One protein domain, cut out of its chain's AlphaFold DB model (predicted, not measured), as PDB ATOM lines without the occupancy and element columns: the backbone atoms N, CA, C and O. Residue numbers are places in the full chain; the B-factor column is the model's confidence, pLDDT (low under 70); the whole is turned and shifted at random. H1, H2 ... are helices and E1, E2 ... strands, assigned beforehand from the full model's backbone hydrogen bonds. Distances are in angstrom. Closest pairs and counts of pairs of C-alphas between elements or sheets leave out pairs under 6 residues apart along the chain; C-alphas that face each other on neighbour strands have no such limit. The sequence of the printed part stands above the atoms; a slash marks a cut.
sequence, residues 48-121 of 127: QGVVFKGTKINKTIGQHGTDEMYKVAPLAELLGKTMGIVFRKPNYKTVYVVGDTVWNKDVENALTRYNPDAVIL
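Overview. This is residues 48 to 121 of the 127 residues of the protein "Putative exported protein" of Psychrobacter sp. JCM 18902 (UniProt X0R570). A narrow twisted sheet of five strands has one helix, H3, packed along one of its faces and the other face bare of helices. At one end of the long axis, beyond the sheet, the two small helices H1 and H2 form a little head between the long strands E2 and E3. The printed part has 74 residues, with three named helices and five named strands in the chain order E1 E2 H1 H2 E3 E4 H3 E5; the sheet is mixed, in the order E1 E2 E3 E4 E5, and the class is mixed, helices and strands. It is only just loose, close to compact, with a radius of gyration of the C-alphas of 13.9 A, and it is a rod spanning 45 by 21 by 18 A.

Arrangement. In the sheet, E2, residues 55 to 62, and E3, residues 82 to 88, are antiparallel at 151 degrees, with N 58 and O 86 at 2.9 A. E1, residues 50 to 52, is an edge strand and forms a hairpin with E2, with N 52 and O 55 at 2.8 A. E4, residues 95 to 97, forms a hairpin with E3, with N 85 and O 97 at 2.8 A. The other edge strand, E5, residues 118 to 120, is parallel to E4 at 15 degrees, with N 120 and O 96 at 2.8 A. From edge to edge the strands' lines turn by 84 degrees. H3, residues 105 to 114, is on the sheet at a height over the sheet of 8.4 A, making two layers, helices on one face of a sheet. It runs along the strands, at 8 degrees to E3 on the local plane, and is only just over E3 alone: 4 of its C-alphas fall on E3, 2 on E2 and 2 on E4. The closest C-alphas of H3 and E2 are those of Asp 106 and Ile 61, 5.9 A apart. E4, H3 and E5 form a strand-helix-strand unit, two parallel neighbour strands with a helix between, with a right-handed crossover. H1, residues 67 to 70, and H2, residues 73 to 79, are not on the sheet and touch only at the corner by their link, the closest C-alphas being those of Tyr 70 and Ala 76, 4.4 A apart. In H2 and H3 every O i to N i+4 pair is within hydrogen-bond range; H1 is too short for such a pair.

Along the chain. E2 measures 21.5 A from first to last C-alpha, E3 20.1 A, H3 14.0 A and H2 9.9 A. E1 begins at C-alpha 50, (-53.635, -32.297, 35.544). H2 begins at C-alpha 73, (-61.599, -0.411, 31.998), and E5 ends at C-alpha 120, (-46.004, -22.383, 19.577).

Size, cuts and confidence. The two C-alphas farthest apart are those of Pro 74 and Asn 91, 45.4 A. The printed part has no cut and no long link. Its mean pLDDT is 96.7, and no printed residue is under 70.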
ATOM      1  N   GLN A  48     -50.696 -26.069  38.842       96.00
ATOM      2  CA  GLN A  48     -50.248 -27.385  39.329       96.00
ATOM      3  C   GLN A  48     -50.386 -28.461  38.234       96.00
ATOM      4  O   GLN A  48     -49.563 -29.386  38.138       96.00
ATOM      5  N   GLY A  49     -51.362 -28.268  37.348       96.38
ATOM      6  CA  GLY A  49     -51.650 -29.098  36.193       96.38
ATOM      7  C   GLY A  49     -52.411 -30.376  36.528       96.38
ATOM      8  O   GLY A  49     -52.568 -30.761  37.684       96.38
ATOM      9  N   VAL A  50     -52.855 -31.056  35.480       97.75
ATOM     10  CA  VAL A  50     -53.635 -32.297  35.544       97.75
ATOM     11  C   VAL A  50     -52.994 -33.355  34.656       97.75
ATOM     12  O   VAL A  50     -52.392 -33.027  33.635       97.75
ATOM     13  N   VAL A  51     -53.108 -34.629  35.028       98.12
ATOM     14  CA  VAL A  51     -52.746 -35.733  34.133       98.12
ATOM     15  C   VAL A  51     -53.986 -36.169  33.367       98.12
ATOM     16  O   VAL A  51     -54.985 -36.570  33.957       98.12
ATOM     17  N   PHE A  52     -53.905 -36.125  32.043       97.88
ATOM     18  CA  PHE A  52     -54.951 -36.590  31.145       97.88
ATOM     19  C   PHE A  52     -54.353 -37.554  30.123       97.88
ATOM     20  O   PHE A  52     -53.447 -37.193  29.375       97.88
ATOM     21  N   LYS A  53     -54.828 -38.806  30.124       96.62
ATOM     22  CA  LYS A  53     -54.350 -39.878  29.226       96.62
ATOM     23  C   LYS A  53     -52.811 -40.014  29.199       96.62
ATOM     24  O   LYS A  53     -52.200 -40.228  28.154       96.62
ATOM     25  N   GLY A  54     -52.182 -39.869  30.369       97.44
ATOM     26  CA  GLY A  54     -50.728 -39.967  30.550       97.44
ATOM     27  C   GLY A  54     -49.933 -38.700  30.213       97.44
ATOM     28  O   GLY A  54     -48.724 -38.691  30.420       97.44
ATOM     29  N   THR A  55     -50.576 -37.629  29.743       98.12
ATOM     30  CA  THR A  55     -49.943 -36.324  29.509       98.12
ATOM     31  C   THR A  55     -50.262 -35.387  30.666       98.12
ATOM     32  O   THR A  55     -51.428 -35.194  31.007       98.12
ATOM     33  N   LYS A  56     -49.240 -34.782  31.271       98.31
ATOM     34  CA  LYS A  56     -49.413 -33.693  32.230       98.31
ATOM     35  C   LYS A  56     -49.620 -32.382  31.474       98.31
ATOM     36  O   LYS A  56     -48.780 -31.998  30.663       98.31
ATOM     37  N   ILE A  57     -50.740 -31.726  31.747       98.50
ATOM     38  CA  ILE A  57     -51.171 -30.469  31.135       98.50
ATOM     39  C   ILE A  57     -51.123 -29.395  32.219       98.50
ATOM     40  O   ILE A  57     -51.797 -29.529  33.241       98.50
ATOM     41  N   ASN A  58     -50.319 -28.354  32.022       98.38
ATOM     42  CA  ASN A  58     -50.166 -27.242  32.959       98.38
ATOM     43  C   ASN A  58     -50.669 -25.943  32.335       98.38
ATOM     44  O   ASN A  58     -50.326 -25.648  31.192       98.38
ATOM     45  N   LYS A  59     -51.421 -25.159  33.111       98.31
ATOM     46  CA  LYS A  59     -51.721 -23.760  32.793       98.31
ATOM     47  C   LYS A  59     -50.466 -22.898  32.970       98.31
ATOM     48  O   LYS A  59     -49.704 -23.123  33.915       98.31
ATOM     49  N   THR A  60     -50.288 -21.901  32.110       98.31
ATOM     50  CA  THR A  60     -49.383 -20.761  32.328       98.31
ATOM     51  C   THR A  60     -50.172 -19.457  32.277       98.31
ATOM     52  O   THR A  60     -51.267 -19.406  31.715       98.31
ATOM     53  N   ILE A  61     -49.645 -18.410  32.907       96.56
ATOM     54  CA  ILE A  61     -50.270 -17.085  32.915       96.56
ATOM     55  C   ILE A  61     -49.966 -16.388  31.581       96.56
ATOM     56  O   ILE A  61     -48.844 -16.473  31.086       96.56
ATOM     57  N   GLY A  62     -50.975 -15.732  31.004       94.56
ATOM     58  CA  GLY A  62     -50.850 -14.883  29.820       94.56
ATOM     59  C   GLY A  62     -51.537 -13.532  30.034       94.56
ATOM     60  O   GLY A  62     -52.401 -13.400  30.902       94.56
ATOM     61  N   GLN A  63     -51.151 -12.537  29.236       94.88
ATOM     62  CA  GLN A  63     -51.689 -11.179  29.261       94.88
ATOM     63  C   GLN A  63     -51.948 -10.692  27.832       94.88
ATOM     64  O   GLN A  63     -51.014 -10.488  27.058       94.88
ATOM     65  N   HIS A  64     -53.214 -10.466  27.486       92.56
ATOM     66  CA  HIS A  64     -53.659 -10.276  26.100       92.56
ATOM     67  C   HIS A  64     -53.408  -8.857  25.537       92.56
ATOM     68  O   HIS A  64     -53.830  -8.533  24.434       92.56
ATOM     69  N   GLY A  65     -52.698  -7.995  26.268       92.25
ATOM     70  CA  GLY A  65     -52.407  -6.614  25.881       92.25
ATOM     71  C   GLY A  65     -51.388  -5.964  26.814       92.25
ATOM     72  O   GLY A  65     -50.904  -6.592  27.753       92.25
ATOM     73  N   THR A  66     -51.032  -4.705  26.570       93.50
ATOM     74  CA  THR A  66     -50.060  -3.996  27.419       93.50
ATOM     75  C   THR A  66     -50.675  -3.566  28.751       93.50
ATOM     76  O   THR A  66     -51.893  -3.428  28.870       93.50
ATOM     77  N   ASP A  67     -49.834  -3.284  29.745       94.06
ATOM     78  CA  ASP A  67     -50.284  -2.776  31.050       94.06
ATOM     79  C   ASP A  67     -51.121  -1.495  30.914       94.06
ATOM     80  O   ASP A  67     -52.099  -1.309  31.632       94.06
ATOM     81  N   GLU A  68     -50.778  -0.626  29.957       95.56
ATOM     82  CA  GLU A  68     -51.541   0.596  29.679       95.56
ATOM     83  C   GLU A  68     -52.951   0.296  29.159       95.56
ATOM     84  O   GLU A  68     -53.903   0.969  29.550       95.56
ATOM     85  N   MET A  69     -53.118  -0.743  28.333       94.25
ATOM     86  CA  MET A  69     -54.445  -1.156  27.867       94.25
ATOM     87  C   MET A  69     -55.300  -1.671  29.029       94.25
ATOM     88  O   MET A  69     -56.471  -1.315  29.126       94.25
ATOM     89  N   TYR A  70     -54.714  -2.432  29.959       94.12
ATOM     90  CA  TYR A  70     -55.426  -2.931  31.141       94.12
ATOM     91  C   TYR A  70     -55.796  -1.835  32.160       94.12
ATOM     92  O   TYR A  70     -56.664  -2.065  33.004       94.12
ATOM     93  N   LYS A  71     -55.214  -0.629  32.081       96.31
ATOM     94  CA  LYS A  71     -55.656   0.532  32.882       96.31
ATOM     95  C   LYS A  71     -56.951   1.160  32.359       96.31
ATOM     96  O   LYS A  71     -57.608   1.899  33.093       96.31
ATOM     97  N   VAL A  72     -57.331   0.889  31.110       97.31
ATOM     98  CA  VAL A  72     -58.563   1.399  30.498       97.31
ATOM     99  C   VAL A  72     -59.663   0.357  30.686       97.31
ATOM    100  O   VAL A  72     -59.663  -0.662  30.006       97.31
ATOM    101  N   ALA A  73     -60.616   0.602  31.592       95.62
ATOM    102  CA  ALA A  73     -61.599  -0.411  31.998       95.62
ATOM    103  C   ALA A  73     -62.356  -1.087  30.826       95.62
ATOM    104  O   ALA A  73     -62.400  -2.317  30.814       95.62
ATOM    105  N   PRO A  74     -62.852  -0.357  29.803       95.88
ATOM    106  CA  PRO A  74     -63.459  -0.997  28.630       95.88
ATOM    107  C   PRO A  74     -62.507  -1.918  27.851       95.88
ATOM    108  O   PRO A  74     -62.928  -2.949  27.339       95.88
ATOM    109  N   LEU A  75     -61.220  -1.562  27.761       94.00
ATOM    110  CA  LEU A  75     -60.219  -2.400  27.096       94.00
ATOM    111  C   LEU A  75     -59.849  -3.607  27.957       94.00
ATOM    112  O   LEU A  75     -59.707  -4.699  27.427       94.00
ATOM    113  N   ALA A  76     -59.729  -3.436  29.272       93.75
ATOM    114  CA  ALA A  76     -59.450  -4.534  30.192       93.75
ATOM    115  C   ALA A  76     -60.550  -5.608  30.158       93.75
ATOM    116  O   ALA A  76     -60.244  -6.799  30.193       93.75
ATOM    117  N   GLU A  77     -61.819  -5.195  30.061       91.75
ATOM    118  CA  GLU A  77     -62.954  -6.109  29.901       91.75
ATOM    119  C   GLU A  77     -62.906  -6.841  28.555       91.75
ATOM    120  O   GLU A  77     -63.068  -8.059  28.528       91.75
ATOM    121  N   LEU A  78     -62.617  -6.121  27.464       91.81
ATOM    122  CA  LEU A  78     -62.506  -6.698  26.122       91.81
ATOM    123  C   LEU A  78     -61.336  -7.681  25.988       91.81
ATOM    124  O   LEU A  78     -61.479  -8.705  25.340       91.81
ATOM    125  N   LEU A  79     -60.175  -7.360  26.558       93.38
ATOM    126  CA  LEU A  79     -58.982  -8.212  26.507       93.38
ATOM    127  C   LEU A  79     -59.123  -9.444  27.402       93.38
ATOM    128  O   LEU A  79     -58.588 -10.509  27.091       93.38
ATOM    129  N   GLY A  80     -59.806  -9.284  28.536       93.56
ATOM    130  CA  GLY A  80     -60.086 -10.360  29.470       93.56
ATOM    131  C   GLY A  80     -58.832 -11.056  30.006       93.56
ATOM    132  O   GLY A  80     -57.743 -10.482  30.121       93.56
ATOM    133  N   LYS A  81     -59.018 -12.322  30.386       94.19
ATOM    134  CA  LYS A  81     -57.952 -13.228  30.818       94.19
ATOM    135  C   LYS A  81     -57.705 -14.273  29.745       94.19
ATOM    136  O   LYS A  81     -58.623 -14.688  29.041       94.19
ATOM    137  N   THR A  82     -56.467 -14.734  29.693       95.50
ATOM    138  CA  THR A  82     -56.019 -15.799  28.805       95.50
ATOM    139  C   THR A  82     -55.003 -16.679  29.523       95.50
ATOM    140  O   THR A  82     -54.501 -16.347  30.604       95.50
ATOM    141  N   MET A  83     -54.683 -17.818  28.922       97.62
ATOM    142  CA  MET A  83     -53.631 -18.700  29.404       97.62
ATOM    143  C   MET A  83     -52.814 -19.292  28.266       97.62
ATOM    144  O   MET A  83     -53.327 -19.519  27.168       97.62
ATOM    145  N   GLY A  84     -51.580 -19.665  28.588       98.44
ATOM    146  CA  GLY A  84     -50.838 -20.657  27.823       98.44
ATOM    147  C   GLY A  84     -51.003 -22.060  28.414       98.44
ATOM    148  O   GLY A  84     -51.588 -22.267  29.485       98.44
ATOM    149  N   ILE A  85     -50.493 -23.054  27.688       98.69
ATOM    150  CA  ILE A  85     -50.592 -24.471  28.036       98.69
ATOM    151  C   ILE A  85     -49.259 -25.167  27.772       98.69
ATOM    152  O   ILE A  85     -48.737 -25.143  26.658       98.69
ATOM    153  N   VAL A  86     -48.741 -25.865  28.783       98.69
ATOM    154  CA  VAL A  86     -47.570 -26.737  28.642       98.69
ATOM    155  C   VAL A  86     -47.995 -28.199  28.697       98.69
ATOM    156  O   VAL A  86     -48.633 -28.639  29.656       98.69
ATOM    157  N   PHE A  87     -47.585 -28.964  27.688       98.69
ATOM    158  CA  PHE A  87     -47.788 -30.406  27.593       98.69
ATOM    159  C   PHE A  87     -46.492 -31.146  27.913       98.69
ATOM    160  O   PHE A  87     -45.457 -30.892  27.297       98.69
ATOM    161  N   ARG A  88     -46.552 -32.086  28.863       98.31
ATOM    162  CA  ARG A  88     -45.410 -32.910  29.286       98.31
ATOM    163  C   ARG A  88     -45.800 -34.372  29.368       98.31
ATOM    164  O   ARG A  88     -46.795 -34.715  30.003       98.31
ATOM    165  N   LYS A  89     -44.988 -35.253  28.794       97.94
ATOM    166  CA  LYS A  89     -45.166 -36.702  28.904       97.94
ATOM    167  C   LYS A  89     -43.796 -37.387  28.920       97.94
ATOM    168  O   LYS A  89     -42.955 -37.012  28.106       97.94
ATOM    169  N   PRO A  90     -43.547 -38.367  29.809       95.50
ATOM    170  CA  PRO A  90     -42.278 -39.091  29.828       95.50
ATOM    171  C   PRO A  90     -41.942 -39.678  28.454       95.50
ATOM    172  O   PRO A  90     -42.811 -40.287  27.835       95.50
ATOM    173  N   ASN A  91     -40.694 -39.518  28.007       96.44
ATOM    174  CA  ASN A  91     -40.180 -39.959  26.699       96.44
ATOM    175  C   ASN A  91     -40.747 -39.218  25.470       96.44
ATOM    176  O   ASN A  91     -40.552 -39.669  24.344       96.44
ATOM    177  N   TYR A  92     -41.424 -38.084  25.663       97.62
ATOM    178  CA  TYR A  92     -41.865 -37.196  24.583       97.62
ATOM    179  C   TYR A  92     -41.326 -35.785  24.807       97.62
ATOM    180  O   TYR A  92     -41.006 -35.399  25.931       97.62
ATOM    181  N   LYS A  93     -41.275 -35.005  23.725       98.06
ATOM    182  CA  LYS A  93     -40.942 -33.580  23.772       98.06
ATOM    183  C   LYS A  93     -41.956 -32.800  24.612       98.06
ATOM    184  O   LYS A  93     -43.163 -33.031  24.510       98.06
ATOM    185  N   THR A  94     -41.464 -31.854  25.401       98.75
ATOM    186  CA  THR A  94     -42.266 -30.842  26.087       98.75
ATOM    187  C   THR A  94     -42.642 -29.744  25.098       98.75
ATOM    188  O   THR A  94     -41.774 -29.176  24.439       98.75
ATOM    189  N   VAL A  95     -43.933 -29.428  25.005       98.81
ATOM    190  CA  VAL A  95     -44.449 -28.394  24.094       98.81
ATOM    191  C   VAL A  95     -45.116 -27.297  24.905       98.81
ATOM    192  O   VAL A  95     -45.947 -27.590  25.766       98.81
ATOM    193  N   TYR A  96     -44.779 -26.045  24.605       98.81
ATOM    194  CA  TYR A  96     -45.427 -24.871  25.176       98.81
ATOM    195  C   TYR A  96     -46.241 -24.130  24.111       98.81
ATOM    196  O   TYR A  96     -45.679 -23.574  23.173       98.81
ATOM    197  N   VAL A  97     -47.565 -24.117  24.261       98.50
ATOM    198  CA  VAL A  97     -48.461 -23.219  23.522       98.50
ATOM    199  C   VAL A  97     -48.619 -21.960  24.358       98.50
ATOM    200  O   VAL A  97     -49.218 -22.013  25.429       98.50
ATOM    201  N   VAL A  98     -48.056 -20.845  23.901       98.06
ATOM    202  CA  VAL A  98     -47.970 -19.625  24.720       98.06
ATOM    203  C   VAL A  98     -49.333 -18.943  24.867       98.06
ATOM    204  O   VAL A  98     -49.622 -18.370  25.915       98.06
ATOM    205  N   GLY A  99     -50.205 -19.108  23.869       96.12
ATOM    206  CA  GLY A  99     -51.526 -18.488  23.833       96.12
ATOM    207  C   GLY A  99     -51.461 -17.000  23.499       96.12
ATOM    208  O   GLY A  99     -50.422 -16.478  23.091       96.12
ATOM    209  N   ASP A 100     -52.596 -16.335  23.672       95.25
ATOM    210  CA  ASP A 100     -52.795 -14.922  23.356       95.25
ATOM    211  C   ASP A 100     -52.155 -14.035  24.412       95.25
ATOM    212  O   ASP A 100     -52.805 -13.574  25.343       95.25
ATOM    213  N   THR A 101     -50.847 -13.829  24.311       95.75
ATOM    214  CA  THR A 101     -50.120 -12.996  25.264       95.75
ATOM    215  C   THR A 101     -49.055 -12.149  24.597       95.75
ATOM    216  O   THR A 101     -48.344 -12.601  23.699       95.75
ATOM    217  N   VAL A 102     -48.893 -10.928  25.101       95.25
ATOM    218  CA  VAL A 102     -47.673 -10.151  24.871       95.25
ATOM    219  C   VAL A 102     -46.505 -10.777  25.638       95.25
ATOM    220  O   VAL A 102     -46.700 -11.573  26.565       95.25
ATOM    221  N   TRP A 103     -45.277 -10.416  25.264       96.25
ATOM    222  CA  TRP A 103     -44.097 -10.815  26.027       96.25
ATOM    223  C   TRP A 103     -44.116 -10.171  27.416       96.25
ATOM    224  O   TRP A 103     -44.228  -8.951  27.536       96.25
ATOM    225  N   ASN A 104     -43.980 -10.982  28.463       95.06
ATOM    226  CA  ASN A 104     -43.945 -10.525  29.848       95.06
ATOM    227  C   ASN A 104     -43.141 -11.496  30.731       95.06
ATOM    228  O   ASN A 104     -42.617 -12.517  30.270       95.06
ATOM    229  N   LYS A 105     -43.067 -11.190  32.032       97.06
ATOM    230  CA  LYS A 105     -42.307 -12.006  32.982       97.06
ATOM    231  C   LYS A 105     -42.882 -13.409  33.172       97.06
ATOM    232  O   LYS A 105     -42.123 -14.340  33.421       97.06
ATOM    233  N   ASP A 106     -44.191 -13.587  33.027       97.56
ATOM    234  CA  ASP A 106     -44.824 -14.899  33.153       97.56
ATOM    235  C   ASP A 106     -44.455 -15.833  32.000       97.56
ATOM    236  O   ASP A 106     -44.198 -17.019  32.227       97.56
ATOM    237  N   VAL A 107     -44.326 -15.298  30.781       98.06
ATOM    238  CA  VAL A 107     -43.803 -16.042  29.627       98.06
ATOM    239  C   VAL A 107     -42.357 -16.471  29.876       98.06
ATOM    240  O   VAL A 107     -42.036 -17.647  29.702       98.06
ATOM    241  N   GLU A 108     -41.499 -15.564  30.351       98.44
ATOM    242  CA  GLU A 108     -40.114 -15.897  30.723       98.44
ATOM    243  C   GLU A 108     -40.061 -16.982  31.803       98.44
ATOM    244  O   GLU A 108     -39.344 -17.974  31.663       98.44
ATOM    245  N   ASN A 109     -40.862 -16.832  32.859       98.31
ATOM    246  CA  ASN A 109     -40.937 -17.790  33.955       98.31
ATOM    247  C   ASN A 109     -41.395 -19.167  33.458       98.31
ATOM    248  O   ASN A 109     -40.853 -20.182  33.895       98.31
ATOM    249  N   ALA A 110     -42.360 -19.226  32.537       98.38
ATOM    250  CA  ALA A 110     -42.804 -20.474  31.928       98.38
ATOM    251  C   ALA A 110     -41.693 -21.125  31.089       98.38
ATOM    252  O   ALA A 110     -41.444 -22.323  31.239       98.38
ATOM    253  N   LEU A 111     -40.985 -20.348  30.265       98.69
ATOM    254  CA  LEU A 111     -39.857 -20.838  29.469       98.69
ATOM    255  C   LEU A 111     -38.752 -21.410  30.365       98.69
ATOM    256  O   LEU A 111     -38.315 -22.536  30.144       98.69
ATOM    257  N   THR A 112     -38.360 -20.693  31.422       98.44
ATOM    258  CA  THR A 112     -37.349 -21.166  32.379       98.44
ATOM    259  C   THR A 112     -37.821 -22.394  33.157       98.44
ATOM    260  O   THR A 112     -37.082 -23.366  33.292       98.44
ATOM    261  N   ARG A 113     -39.054 -22.378  33.675       98.12
ATOM    262  CA  ARG A 113     -39.588 -23.450  34.529       98.12
ATOM    263  C   ARG A 113     -39.778 -24.759  33.778       98.12
ATOM    264  O   ARG A 113     -39.561 -25.827  34.352       98.12
ATOM    265  N   TYR A 114     -40.281 -24.684  32.550       98.19
ATOM    266  CA  TYR A 114     -40.675 -25.867  31.791       98.19
ATOM    267  C   TYR A 114     -39.642 -26.294  30.754       98.19
ATOM    268  O   TYR A 114     -39.707 -27.448  30.341       98.19
ATOM    269  N   ASN A 115     -38.713 -25.408  30.377       98.19
ATOM    270  CA  ASN A 115     -37.652 -25.650  29.398       98.19
ATOM    271  C   ASN A 115     -38.149 -26.453  28.174       98.19
ATOM    272  O   ASN A 115     -37.718 -27.590  27.972       98.19
ATOM    273  N   PRO A 116     -39.137 -25.924  27.425       98.56
ATOM    274  CA  PRO A 116     -39.821 -26.685  26.386       98.56
ATOM    275  C   PRO A 116     -38.913 -26.972  25.185       98.56
ATOM    276  O   PRO A 116     -38.135 -26.123  24.761       98.56
ATOM    277  N   ASP A 117     -39.088 -28.143  24.577       98.75
ATOM    278  CA  ASP A 117     -38.404 -28.530  23.337       98.75
ATOM    279  C   ASP A 117     -38.987 -27.831  22.099       98.75
ATOM    280  O   ASP A 117     -38.337 -27.749  21.056       98.75
ATOM    281  N   ALA A 118     -40.244 -27.387  22.182       98.56
ATOM    282  CA  ALA A 118     -40.925 -26.640  21.133       98.56
ATOM    283  C   ALA A 118     -41.870 -25.591  21.729       98.56
ATOM    284  O   ALA A 118     -42.556 -25.846  22.724       98.56
ATOM    285  N   VAL A 119     -41.939 -24.432  21.075       98.50
ATOM    286  CA  VAL A 119     -42.791 -23.306  21.467       98.50
ATOM    287  C   VAL A 119     -43.688 -22.925  20.292       98.50
ATOM    288  O   VAL A 119     -43.205 -22.760  19.174       98.50
ATOM    289  N   ILE A 120     -44.989 -22.804  20.546       98.31
ATOM    290  CA  ILE A 120     -46.004 -22.383  19.577       98.31
ATOM    291  C   ILE A 120     -46.505 -21.002  20.000       98.31
ATOM    292  O   ILE A 120     -47.004 -20.836  21.117       98.31
ATOM    293  N   LEU A 121     -46.348 -20.029  19.106       97.31
ATOM    294  CA  LEU A 121     -46.645 -18.617  19.334       97.31
ATOM    295  C   LEU A 121     -47.818 -18.168  18.465       97.31
ATOM    296  O   LEU A 121     -47.891 -18.537  17.292       97.31
TER     297      LEU A 121